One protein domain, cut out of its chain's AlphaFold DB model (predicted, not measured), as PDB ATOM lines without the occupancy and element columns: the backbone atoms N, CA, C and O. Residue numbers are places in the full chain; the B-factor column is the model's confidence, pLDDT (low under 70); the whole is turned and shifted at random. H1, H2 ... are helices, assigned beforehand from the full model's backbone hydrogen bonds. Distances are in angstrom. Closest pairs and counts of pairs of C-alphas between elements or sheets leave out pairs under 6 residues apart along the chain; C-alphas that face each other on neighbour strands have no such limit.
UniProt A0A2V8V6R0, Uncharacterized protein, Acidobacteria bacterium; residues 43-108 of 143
ATOM      1  N   GLN A  43      31.724 -50.591  42.556       95.94
ATOM      2  CA  GLN A  43      31.858 -49.134  42.523       95.94
ATOM      3  C   GLN A  43      30.689 -48.484  41.775       95.94
ATOM      4  O   GLN A  43      30.104 -47.524  42.267       95.94
ATOM      5  N   GLN A  44      30.300 -49.049  40.630       97.81
ATOM      6  CA  GLN A  44      29.145 -48.591  39.860       97.81
ATOM      7  C   GLN A  44      27.851 -48.684  40.675       97.81
ATOM      8  O   GLN A  44      27.098 -47.716  40.747       97.81
ATOM      9  N   LYS A  45      27.611 -49.809  41.357       97.00
ATOM     10  CA  LYS A  45      26.453 -49.955  42.248       97.00
ATOM     11  C   LYS A  45      26.449 -48.887  43.335       97.00
ATOM     12  O   LYS A  45      25.418 -48.263  43.555       97.00
ATOM     13  N   GLN A  46      27.591 -48.610  43.960       96.31
ATOM     14  CA  GLN A  46      27.664 -47.558  44.970       96.31
ATOM     15  C   GLN A  46      27.321 -46.178  44.391       96.31
ATOM     16  O   GLN A  46      26.563 -45.435  45.009       96.31
ATOM     17  N   THR A  47      27.818 -45.845  43.196       97.88
ATOM     18  CA  THR A  47      27.464 -44.597  42.505       97.88
ATOM     19  C   THR A  47      25.970 -44.523  42.204       97.88
ATOM     20  O   THR A  47      25.343 -43.515  42.526       97.88
ATOM     21  N   LEU A  48      25.383 -45.596  41.663       97.88
ATOM     22  CA  LEU A  48      23.943 -45.699  41.419       97.88
ATOM     23  C   LEU A  48      23.156 -45.412  42.703       97.88
ATOM     24  O   LEU A  48      22.314 -44.519  42.702       97.88
ATOM     25  N   LEU A  49      23.469 -46.121  43.795       97.19
ATOM     26  CA  LEU A  49      22.794 -45.988  45.089       97.19
ATOM     27  C   LEU A  49      22.897 -44.570  45.656       97.19
ATOM     28  O   LEU A  49      21.900 -44.030  46.134       97.19
ATOM     29  N   THR A  50      24.080 -43.956  45.591       97.06
ATOM     30  CA  THR A  50      24.287 -42.576  46.042       97.06
ATOM     31  C   THR A  50      23.403 -41.604  45.259       97.06
ATOM     32  O   THR A  50      22.721 -40.776  45.863       97.06
ATOM     33  N   LEU A  51      23.358 -41.732  43.930       97.56
ATOM     34  CA  LEU A  51      22.584 -40.839  43.065       97.56
ATOM     35  C   LEU A  51      21.075 -40.958  43.317       97.56
ATOM     36  O   LEU A  51      20.412 -39.951  43.562       97.56
ATOM     37  N   ILE A  52      20.525 -42.178  43.321       96.88
ATOM     38  CA  ILE A  52      19.071 -42.371  43.469       96.88
ATOM     39  C   ILE A  52      18.557 -42.067  44.882       96.88
ATOM     40  O   ILE A  52      17.367 -41.804  45.056       96.88
ATOM     41  N   ARG A  53      19.424 -42.103  45.903       96.50
ATOM     42  CA  ARG A  53      19.070 -41.711  47.276       96.50
ATOM     43  C   ARG A  53      19.134 -40.203  47.487       96.50
ATOM     44  O   ARG A  53      18.355 -39.692  48.278       96.50
ATOM     45  N   ALA A  54      20.038 -39.507  46.798       95.75
ATOM     46  CA  ALA A  54      20.174 -38.057  46.908       95.75
ATOM     47  C   ALA A  54      19.114 -37.305  46.087       95.75
ATOM     48  O   ALA A  54      18.603 -36.278  46.527       95.75
ATOM     49  N   GLN A  55      18.752 -37.817  44.909       95.44
ATOM     50  CA  GLN A  55      17.879 -37.107  43.976       95.44
ATOM     51  C   GLN A  55      16.391 -37.232  44.347       95.44
ATOM     52  O   GLN A  55      15.863 -38.340  44.493       95.44
ATOM     53  N   SER A  56      15.698 -36.097  44.460       94.12
ATOM     54  CA  SER A  56      14.233 -36.038  44.581       94.12
ATOM     55  C   SER A  56      13.559 -36.345  43.240       94.12
ATOM     56  O   SER A  56      14.062 -35.953  42.189       94.12
ATOM     57  N   CYS A  57      12.420 -37.038  43.256       91.75
ATOM     58  CA  CYS A  57      11.670 -37.378  42.043       91.75
ATOM     59  C   CYS A  57      10.820 -36.192  41.543       91.75
ATOM     60  O   CYS A  57      10.313 -35.407  42.342       91.75
ATOM     61  N   SER A  58      10.591 -36.091  40.229       89.69
ATOM     62  CA  SER A  58       9.760 -35.039  39.617       89.69
ATOM     63  C   SER A  58       8.257 -35.364  39.576       89.69
ATOM     64  O   SER A  58       7.489 -34.582  39.025       89.69
ATOM     65  N   CYS A  59       7.793 -36.470  40.185       87.81
ATOM     66  CA  CYS A  59       6.367 -36.849  40.163       87.81
ATOM     67  C   CYS A  59       5.417 -35.994  41.021       87.81
ATOM     68  O   CYS A  59       4.228 -36.293  41.071       87.81
ATOM     69  N   GLY A  60       5.906 -34.980  41.744       86.75
ATOM     70  CA  GLY A  60       5.099 -34.168  42.679       86.75
ATOM     71  C   GLY A  60       4.813 -34.840  44.033       86.75
ATOM     72  O   GLY A  60       4.317 -34.216  44.962       86.75
ATOM     73  N   CYS A  61       5.208 -36.100  44.162       90.81
ATOM     74  CA  CYS A  61       5.075 -37.010  45.299       90.81
ATOM     75  C   CYS A  61       6.101 -36.787  46.441       90.81
ATOM     76  O   CYS A  61       6.121 -37.576  47.381       90.81
ATOM     77  N   THR A  62       7.000 -35.799  46.304       91.50
ATOM     78  CA  THR A  62       8.074 -35.378  47.242       91.50
ATOM     79  C   THR A  62       9.081 -36.432  47.733       91.50
ATOM     80  O   THR A  62      10.019 -36.083  48.444       91.50
ATOM     81  N   MET A  63       8.965 -37.694  47.316       95.56
ATOM     82  CA  MET A  63       9.918 -38.761  47.644       95.56
ATOM     83  C   MET A  63      11.215 -38.685  46.823       95.56
ATOM     84  O   MET A  63      11.229 -38.245  45.667       95.56
ATOM     85  N   HIS A  64      12.295 -39.232  47.386       96.44
ATOM     86  CA  HIS A  64      13.513 -39.547  46.631       96.44
ATOM     87  C   HIS A  64      13.280 -40.685  45.634       96.44
ATOM     88  O   HIS A  64      12.376 -41.507  45.808       96.44
ATOM     89  N   ILE A  65      14.112 -40.775  44.590       96.50
ATOM     90  CA  ILE A  65      13.990 -41.838  43.580       96.50
ATOM     91  C   ILE A  65      14.041 -43.221  44.251       96.50
ATOM     92  O   ILE A  65      13.140 -44.030  44.029       96.50
ATOM     93  N   ALA A  66      15.030 -43.466  45.119       97.06
ATOM     94  CA  ALA A  66      15.181 -44.715  45.870       97.06
ATOM     95  C   ALA A  66      13.968 -45.027  46.755       97.06
ATOM     96  O   ALA A  66      13.464 -46.150  46.757       97.06
ATOM     97  N   GLU A  67      13.473 -44.026  47.482       96.44
ATOM     98  CA  GLU A  67      12.290 -44.166  48.329       96.44
ATOM     99  C   GLU A  67      11.062 -44.557  47.512       96.44
ATOM    100  O   GLU A  67      10.356 -45.504  47.862       96.44
ATOM    101  N   CYS A  68      10.856 -43.886  46.380       96.19
ATOM    102  CA  CYS A  68       9.764 -44.183  45.472       96.19
ATOM    103  C   CYS A  68       9.886 -45.600  44.892       96.19
ATOM    104  O   CYS A  68       8.887 -46.304  44.834       96.19
ATOM    105  N   ARG A  69      11.088 -46.093  44.558       95.31
ATOM    106  CA  ARG A  69      11.253 -47.483  44.088       95.31
ATOM    107  C   ARG A  69      10.847 -48.535  45.126       95.31
ATOM    108  O   ARG A  69      10.419 -49.615  44.727       95.31
ATOM    109  N   VAL A  70      10.960 -48.231  46.420       94.81
ATOM    110  CA  VAL A  70      10.534 -49.126  47.510       94.81
ATOM    111  C   VAL A  70       9.042 -48.974  47.812       94.81
ATOM    112  O   VAL A  70       8.337 -49.972  47.917       94.81
ATOM    113  N   LYS A  71       8.554 -47.736  47.958       94.44
ATOM    114  CA  LYS A  71       7.182 -47.447  48.415       94.44
ATOM    115  C   LYS A  71       6.142 -47.447  47.294       94.44
ATOM    116  O   LYS A  71       4.996 -47.808  47.534       94.44
ATOM    117  N   ASP A  72       6.534 -47.065  46.082       94.44
ATOM    118  CA  ASP A  72       5.696 -47.072  44.882       94.44
ATOM    119  C   ASP A  72       6.465 -47.626  43.663       94.44
ATOM    120  O   ASP A  72       6.843 -46.900  42.731       94.44
ATOM    121  N   PRO A  73       6.698 -48.951  43.622       92.81
ATOM    122  CA  PRO A  73       7.426 -49.582  42.527       92.81
ATOM    123  C   PRO A  73       6.716 -49.451  41.168       92.81
ATOM    124  O   PRO A  73       7.354 -49.690  40.137       92.81
ATOM    125  N   ARG A  74       5.439 -49.042  41.132       92.75
ATOM    126  CA  ARG A  74       4.657 -48.850  39.900       92.75
ATOM    127  C   ARG A  74       4.782 -47.441  39.311       92.75
ATOM    128  O   ARG A  74       4.420 -47.261  38.151       92.75
ATOM    129  N   CYS A  75       5.351 -46.473  40.035       94.12
ATOM    130  CA  CYS A  75       5.592 -45.128  39.511       94.12
ATOM    131  C   CYS A  75       6.496 -45.154  38.265       94.12
ATOM    132  O   CYS A  75       7.695 -45.452  38.341       94.12
ATOM    133  N   GLY A  76       5.919 -44.812  37.107       92.31
ATOM    134  CA  GLY A  76       6.609 -44.806  35.815       92.31
ATOM    135  C   GLY A  76       7.762 -43.803  35.749       92.31
ATOM    136  O   GLY A  76       8.812 -44.129  35.199       92.31
ATOM    137  N   VAL A  77       7.603 -42.634  36.380       93.38
ATOM    138  CA  VAL A  77       8.627 -41.577  36.418       93.38
ATOM    139  C   VAL A  77       9.860 -42.052  37.185       93.38
ATOM    140  O   VAL A  77      10.955 -42.081  36.629       93.38
ATOM    141  N   SER A  78       9.686 -42.513  38.429       95.25
ATOM    142  CA  SER A  78      10.801 -43.015  39.241       95.25
ATOM    143  C   SER A  78      11.481 -44.228  38.596       95.25
ATOM    144  O   SER A  78      12.710 -44.301  38.572       95.25
ATOM    145  N   ARG A  79      10.710 -45.145  37.990       95.75
ATOM    146  CA  ARG A  79      11.267 -46.273  37.225       95.75
ATOM    147  C   ARG A  79      12.129 -45.788  36.057       95.75
ATOM    148  O   ARG A  79      13.247 -46.267  35.888       95.75
ATOM    149  N   GLY A  80      11.630 -44.831  35.277       94.38
ATOM    150  CA  GLY A  80      12.346 -44.264  34.137       94.38
ATOM    151  C   GLY A  80      13.634 -43.545  34.543       94.38
ATOM    152  O   GLY A  80      14.654 -43.717  33.874       94.38
ATOM    153  N   LEU A  81      13.606 -42.764  35.626       95.88
ATOM    154  CA  LEU A  81      14.781 -42.061  36.151       95.88
ATOM    155  C   LEU A  81      15.819 -43.045  36.706       95.88
ATOM    156  O   LEU A  81      16.982 -42.981  36.322       95.88
ATOM    157  N   ALA A  82      15.410 -44.015  37.529       97.00
ATOM    158  CA  ALA A  82      16.325 -45.018  38.076       97.00
ATOM    159  C   ALA A  82      16.994 -45.863  36.973       97.00
ATOM    160  O   ALA A  82      18.199 -46.105  37.030       97.00
ATOM    161  N   ALA A  83      16.239 -46.266  35.944       96.88
ATOM    162  CA  ALA A  83      16.771 -47.029  34.814       96.88
ATOM    163  C   ALA A  83      17.796 -46.234  33.987       96.88
ATOM    164  O   ALA A  83      18.795 -46.791  33.537       96.88
ATOM    165  N   MET A  84      17.571 -44.930  33.809       96.19
ATOM    166  CA  MET A  84      18.524 -44.034  33.149       96.19
ATOM    167  C   MET A  84      19.832 -43.935  33.931       96.19
ATOM    168  O   MET A  84      20.885 -44.148  33.342       96.19
ATOM    169  N   VAL A  85      19.768 -43.712  35.246       97.69
ATOM    170  CA  VAL A  85      20.969 -43.671  36.096       97.69
ATOM    171  C   VAL A  85      21.730 -44.994  36.018       97.69
ATOM    172  O   VAL A  85      22.940 -44.993  35.824       97.69
ATOM    173  N   ALA A  86      21.040 -46.134  36.119       97.75
ATOM    174  CA  ALA A  86      21.685 -47.445  36.029       97.75
ATOM    175  C   ALA A  86      22.375 -47.669  34.674       97.75
ATOM    176  O   ALA A  86      23.475 -48.220  34.634       97.75
ATOM    177  N   ARG A  87      21.762 -47.218  33.573       97.38
ATOM    178  CA  ARG A  87      22.365 -47.269  32.237       97.38
ATOM    179  C   ARG A  87      23.619 -46.398  32.154       97.38
ATOM    180  O   ARG A  87      24.666 -46.902  31.771       97.38
ATOM    181  N   GLU A  88      23.543 -45.136  32.554       97.69
ATOM    182  CA  GLU A  88      24.669 -44.200  32.432       97.69
ATOM    183  C   GLU A  88      25.849 -44.581  33.332       97.69
ATOM    184  O   GLU A  88      27.008 -44.501  32.927       97.69
ATOM    185  N   VAL A  89      25.565 -45.084  34.535       97.94
ATOM    186  CA  VAL A  89      26.590 -45.661  35.405       97.94
ATOM    187  C   VAL A  89      27.251 -46.871  34.735       97.94
ATOM    188  O   VAL A  89      28.474 -47.012  34.806       97.94
ATOM    189  N   ARG A  90      26.471 -47.741  34.073       96.81
ATOM    190  CA  ARG A  90      26.998 -48.900  33.330       96.81
ATOM    191  C   ARG A  90      27.918 -48.470  32.190       96.81
ATOM    192  O   ARG A  90      28.959 -49.087  31.994       96.81
ATOM    193  N   GLU A  91      27.555 -47.399  31.494       96.56
ATOM    194  CA  GLU A  91      28.337 -46.769  30.421       96.56
ATOM    195  C   GLU A  91      29.597 -46.047  30.934       96.56
ATOM    196  O   GLU A  91      30.429 -45.615  30.140       96.56
ATOM    197  N   GLY A  92      29.775 -45.935  32.255       96.38
ATOM    198  CA  GLY A  92      30.964 -45.342  32.864       96.38
ATOM    199  C   GLY A  92      30.929 -43.817  32.954       96.38
ATOM    200  O   GLY A  92      31.969 -43.209  33.214       96.38
ATOM    201  N   LYS A  93      29.761 -43.177  32.782       97.69
ATOM    202  CA  LYS A  93      29.622 -41.744  33.073       97.69
ATOM    203  C   LYS A  93      29.939 -41.466  34.543       97.69
ATOM    204  O   LYS A  93      29.592 -42.230  35.445       97.69
ATOM    205  N   ILE A  94      30.581 -40.328  34.788       96.62
ATOM    206  CA  ILE A  94      30.878 -39.862  36.143       96.62
ATOM    207  C   ILE A  94      29.613 -39.336  36.825       96.62
ATOM    208  O   ILE A  94      28.738 -38.769  36.173       96.62
ATOM    209  N   ALA A  95      29.548 -39.466  38.152       96.19
ATOM    210  CA  ALA A  95      28.375 -39.097  38.945       96.19
ATOM    211  C   ALA A  95      27.876 -37.668  38.671       96.19
ATOM    212  O   ALA A  95      26.673 -37.444  38.620       96.19
ATOM    213  N   GLU A  96      28.791 -36.722  38.454       95.62
ATOM    214  CA  GLU A  96      28.447 -35.323  38.197       95.62
ATOM    215  C   GLU A  96      27.672 -35.124  36.892       95.62
ATOM    216  O   GLU A  96      26.650 -34.443  36.879       95.62
ATOM    217  N   ALA A  97      28.109 -35.781  35.815       97.19
ATOM    218  CA  ALA A  97      27.415 -35.738  34.533       97.19
ATOM    219  C   ALA A  97      26.016 -36.361  34.645       97.19
ATOM    220  O   ALA A  97      25.045 -35.789  34.165       97.19
ATOM    221  N   ILE A  98      25.898 -37.478  35.369       97.94
ATOM    222  CA  ILE A  98      24.614 -38.163  35.575       97.94
ATOM    223  C   ILE A  98      23.639 -37.293  36.380       97.94
ATOM    224  O   ILE A  98      22.441 -37.288  36.101       97.94
ATOM    225  N   ARG A  99      24.120 -36.527  37.373       95.75
ATOM    226  CA  ARG A  99      23.271 -35.553  38.087       95.75
ATOM    227  C   ARG A  99      22.770 -34.457  37.153       95.75
ATOM    228  O   ARG A  99      21.590 -34.125  37.211       95.75
ATOM    229  N   ALA A 100      23.637 -33.923  36.294       96.00
ATOM    230  CA  ALA A 100      23.238 -32.916  35.315       96.00
ATOM    231  C   ALA A 100      22.175 -33.462  34.343       96.00
ATOM    232  O   ALA A 100      21.163 -32.802  34.111       96.00
ATOM    233  N   ASP A 101      22.351 -34.692  33.854       95.62
ATOM    234  CA  ASP A 101      21.386 -35.353  32.968       95.62
ATOM    235  C   ASP A 101      20.050 -35.636  33.676       95.62
ATOM    236  O   ASP A 101      18.980 -35.409  33.107       95.62
ATOM    237  N   LEU A 102      20.087 -36.073  34.942       94.94
ATOM    238  CA  LEU A 102      18.901 -36.219  35.793       94.94
ATOM    239  C   LEU A 102      18.131 -34.901  35.916       94.94
ATOM    240  O   LEU A 102      16.919 -34.874  35.699       94.94
ATOM    241  N   GLU A 103      18.822 -33.812  36.255       92.81
ATOM    242  CA  GLU A 103      18.209 -32.490  36.384       92.81
ATOM    243  C   GLU A 103      17.606 -32.006  35.069       92.81
ATOM    244  O   GLU A 103      16.505 -31.452  35.071       92.81
ATOM    245  N   HIS A 104      18.315 -32.207  33.957       92.88
ATOM    246  CA  HIS A 104      17.833 -31.860  32.628       92.88
ATOM    247  C   HIS A 104      16.541 -32.611  32.312       92.88
ATOM    248  O   HIS A 104      15.504 -31.994  32.082       92.88
ATOM    249  N   ARG A 105      16.563 -33.940  32.427       90.12
ATOM    250  CA  ARG A 105      15.410 -34.789  32.123       90.12
ATOM    251  C   ARG A 105      14.201 -34.514  33.012       90.12
ATOM    252  O   ARG A 105      13.068 -34.698  32.587       90.12
ATOM    253  N   MET A 106      14.418 -34.108  34.261       89.25
ATOM    254  CA  MET A 106      13.326 -33.728  35.162       89.25
ATOM    255  C   MET A 106      12.685 -32.381  34.800       89.25
ATOM    256  O   MET A 106      11.543 -32.147  35.192       89.25
ATOM    257  N   LYS A 107      13.411 -31.497  34.103       87.81
ATOM    258  CA  LYS A 107      12.925 -30.190  33.628       87.81
ATOM    259  C   LYS A 107      12.316 -30.276  32.233       87.81
ATOM    260  O   LYS A 107      11.449 -29.470  31.904       87.81
ATOM    261  N   GLU A 108      12.767 -31.223  31.420       81.06
ATOM    262  CA  GLU A 108      12.173 -31.480  30.117       81.06
ATOM    263  C   GLU A 108      10.722 -31.935  30.276       81.06
ATOM    264  O   GLU A 108      10.414 -32.903  30.978       81.06
TER     265      GLU A 108
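This is residues 43 to 108 of the 143 residues of an uncharacterized protein of Acidobacteria bacterium (UniProt A0A2V8V6R0). This is a small up-and-down bundle of three helices, H1, H3 and H4, in which the longest, H3, has H1 along one side and H4 along another, the three centres making a triangle. The short helix H2 packs crosswise at one end of the bundle, on the last part of H1 and the first part of H3, and the loop of residues 55 to 64 winds round at that same end. The printed part has 66 residues with four named helices, H1, H2, H3 and H4 in that order along it, and no named strand; the class is all helix. It is compact, with a radius of gyration of the C-alphas of 10.9 A, and rounded, its C-alphas spanning 29 by 24 by 16 A.

H1, residues 43 to 54, and H3, residues 76 to 90, are the hubs, touching three other helices each. They touch at a shallow tilt of 31 degrees and run opposite ways; their closest C-alphas, of Gln 44 and Val 89, are 5.9 A apart. H1 touches H2, residues 65 to 71, with its residues 49 to 54 alone. These two stand about perpendicular, at 78 degrees, and their closest C-alphas, of Ile 52 and Ile 65, are 5.1 A apart. H2 also touches H3, which meets it with residues 78 to 82 alone, at a steep tilt of 51 degrees, opposite ways; the closest C-alphas, of Ile 65 and Ser 78, are 5.5 A apart. H3 and H4, residues 95 to 107, form a helical hairpin. They touch at a shallow tilt of 26 degrees, opposite ways, with the C-alphas of Val 85 and Ile 98 closest at 6.6 A. H1 and H4 only just touch, with 3 pairs of C-alphas within 8 A, between residues 47 to 51 and 95 to 99; they run the same way at a steep tilt of 39 degrees, and the closest C-alphas, of Thr 47 and Ala 95, are 6.6 A apart. H2 and H4 are apart. In H1, H2, H3 and H4 every backbone O i to N i+4 pair is within hydrogen-bond range.

H1 begins at C-alpha 43, (31.858, -49.134, 42.523), and measures 16.7 A from first to last C-alpha. H2 measures 10.1 A from C-alpha 65 to C-alpha 71. H3 begins at C-alpha 76, (6.609, -44.806, 35.815), and measures 20.9 A. H4 measures 18.6 A and ends at C-alpha 107, (12.925, -30.190, 33.628).

The two C-alphas farthest apart, those of Gln 43 and Gly 60, are 30.7 A from each other. The printed part has no cut. The links from H2 to H3 and from H3 to H4 are tight, the link from H1 to H2 is short, and no link is long. The mean pLDDT of the printed part is 94.9, and no printed residue is under 70.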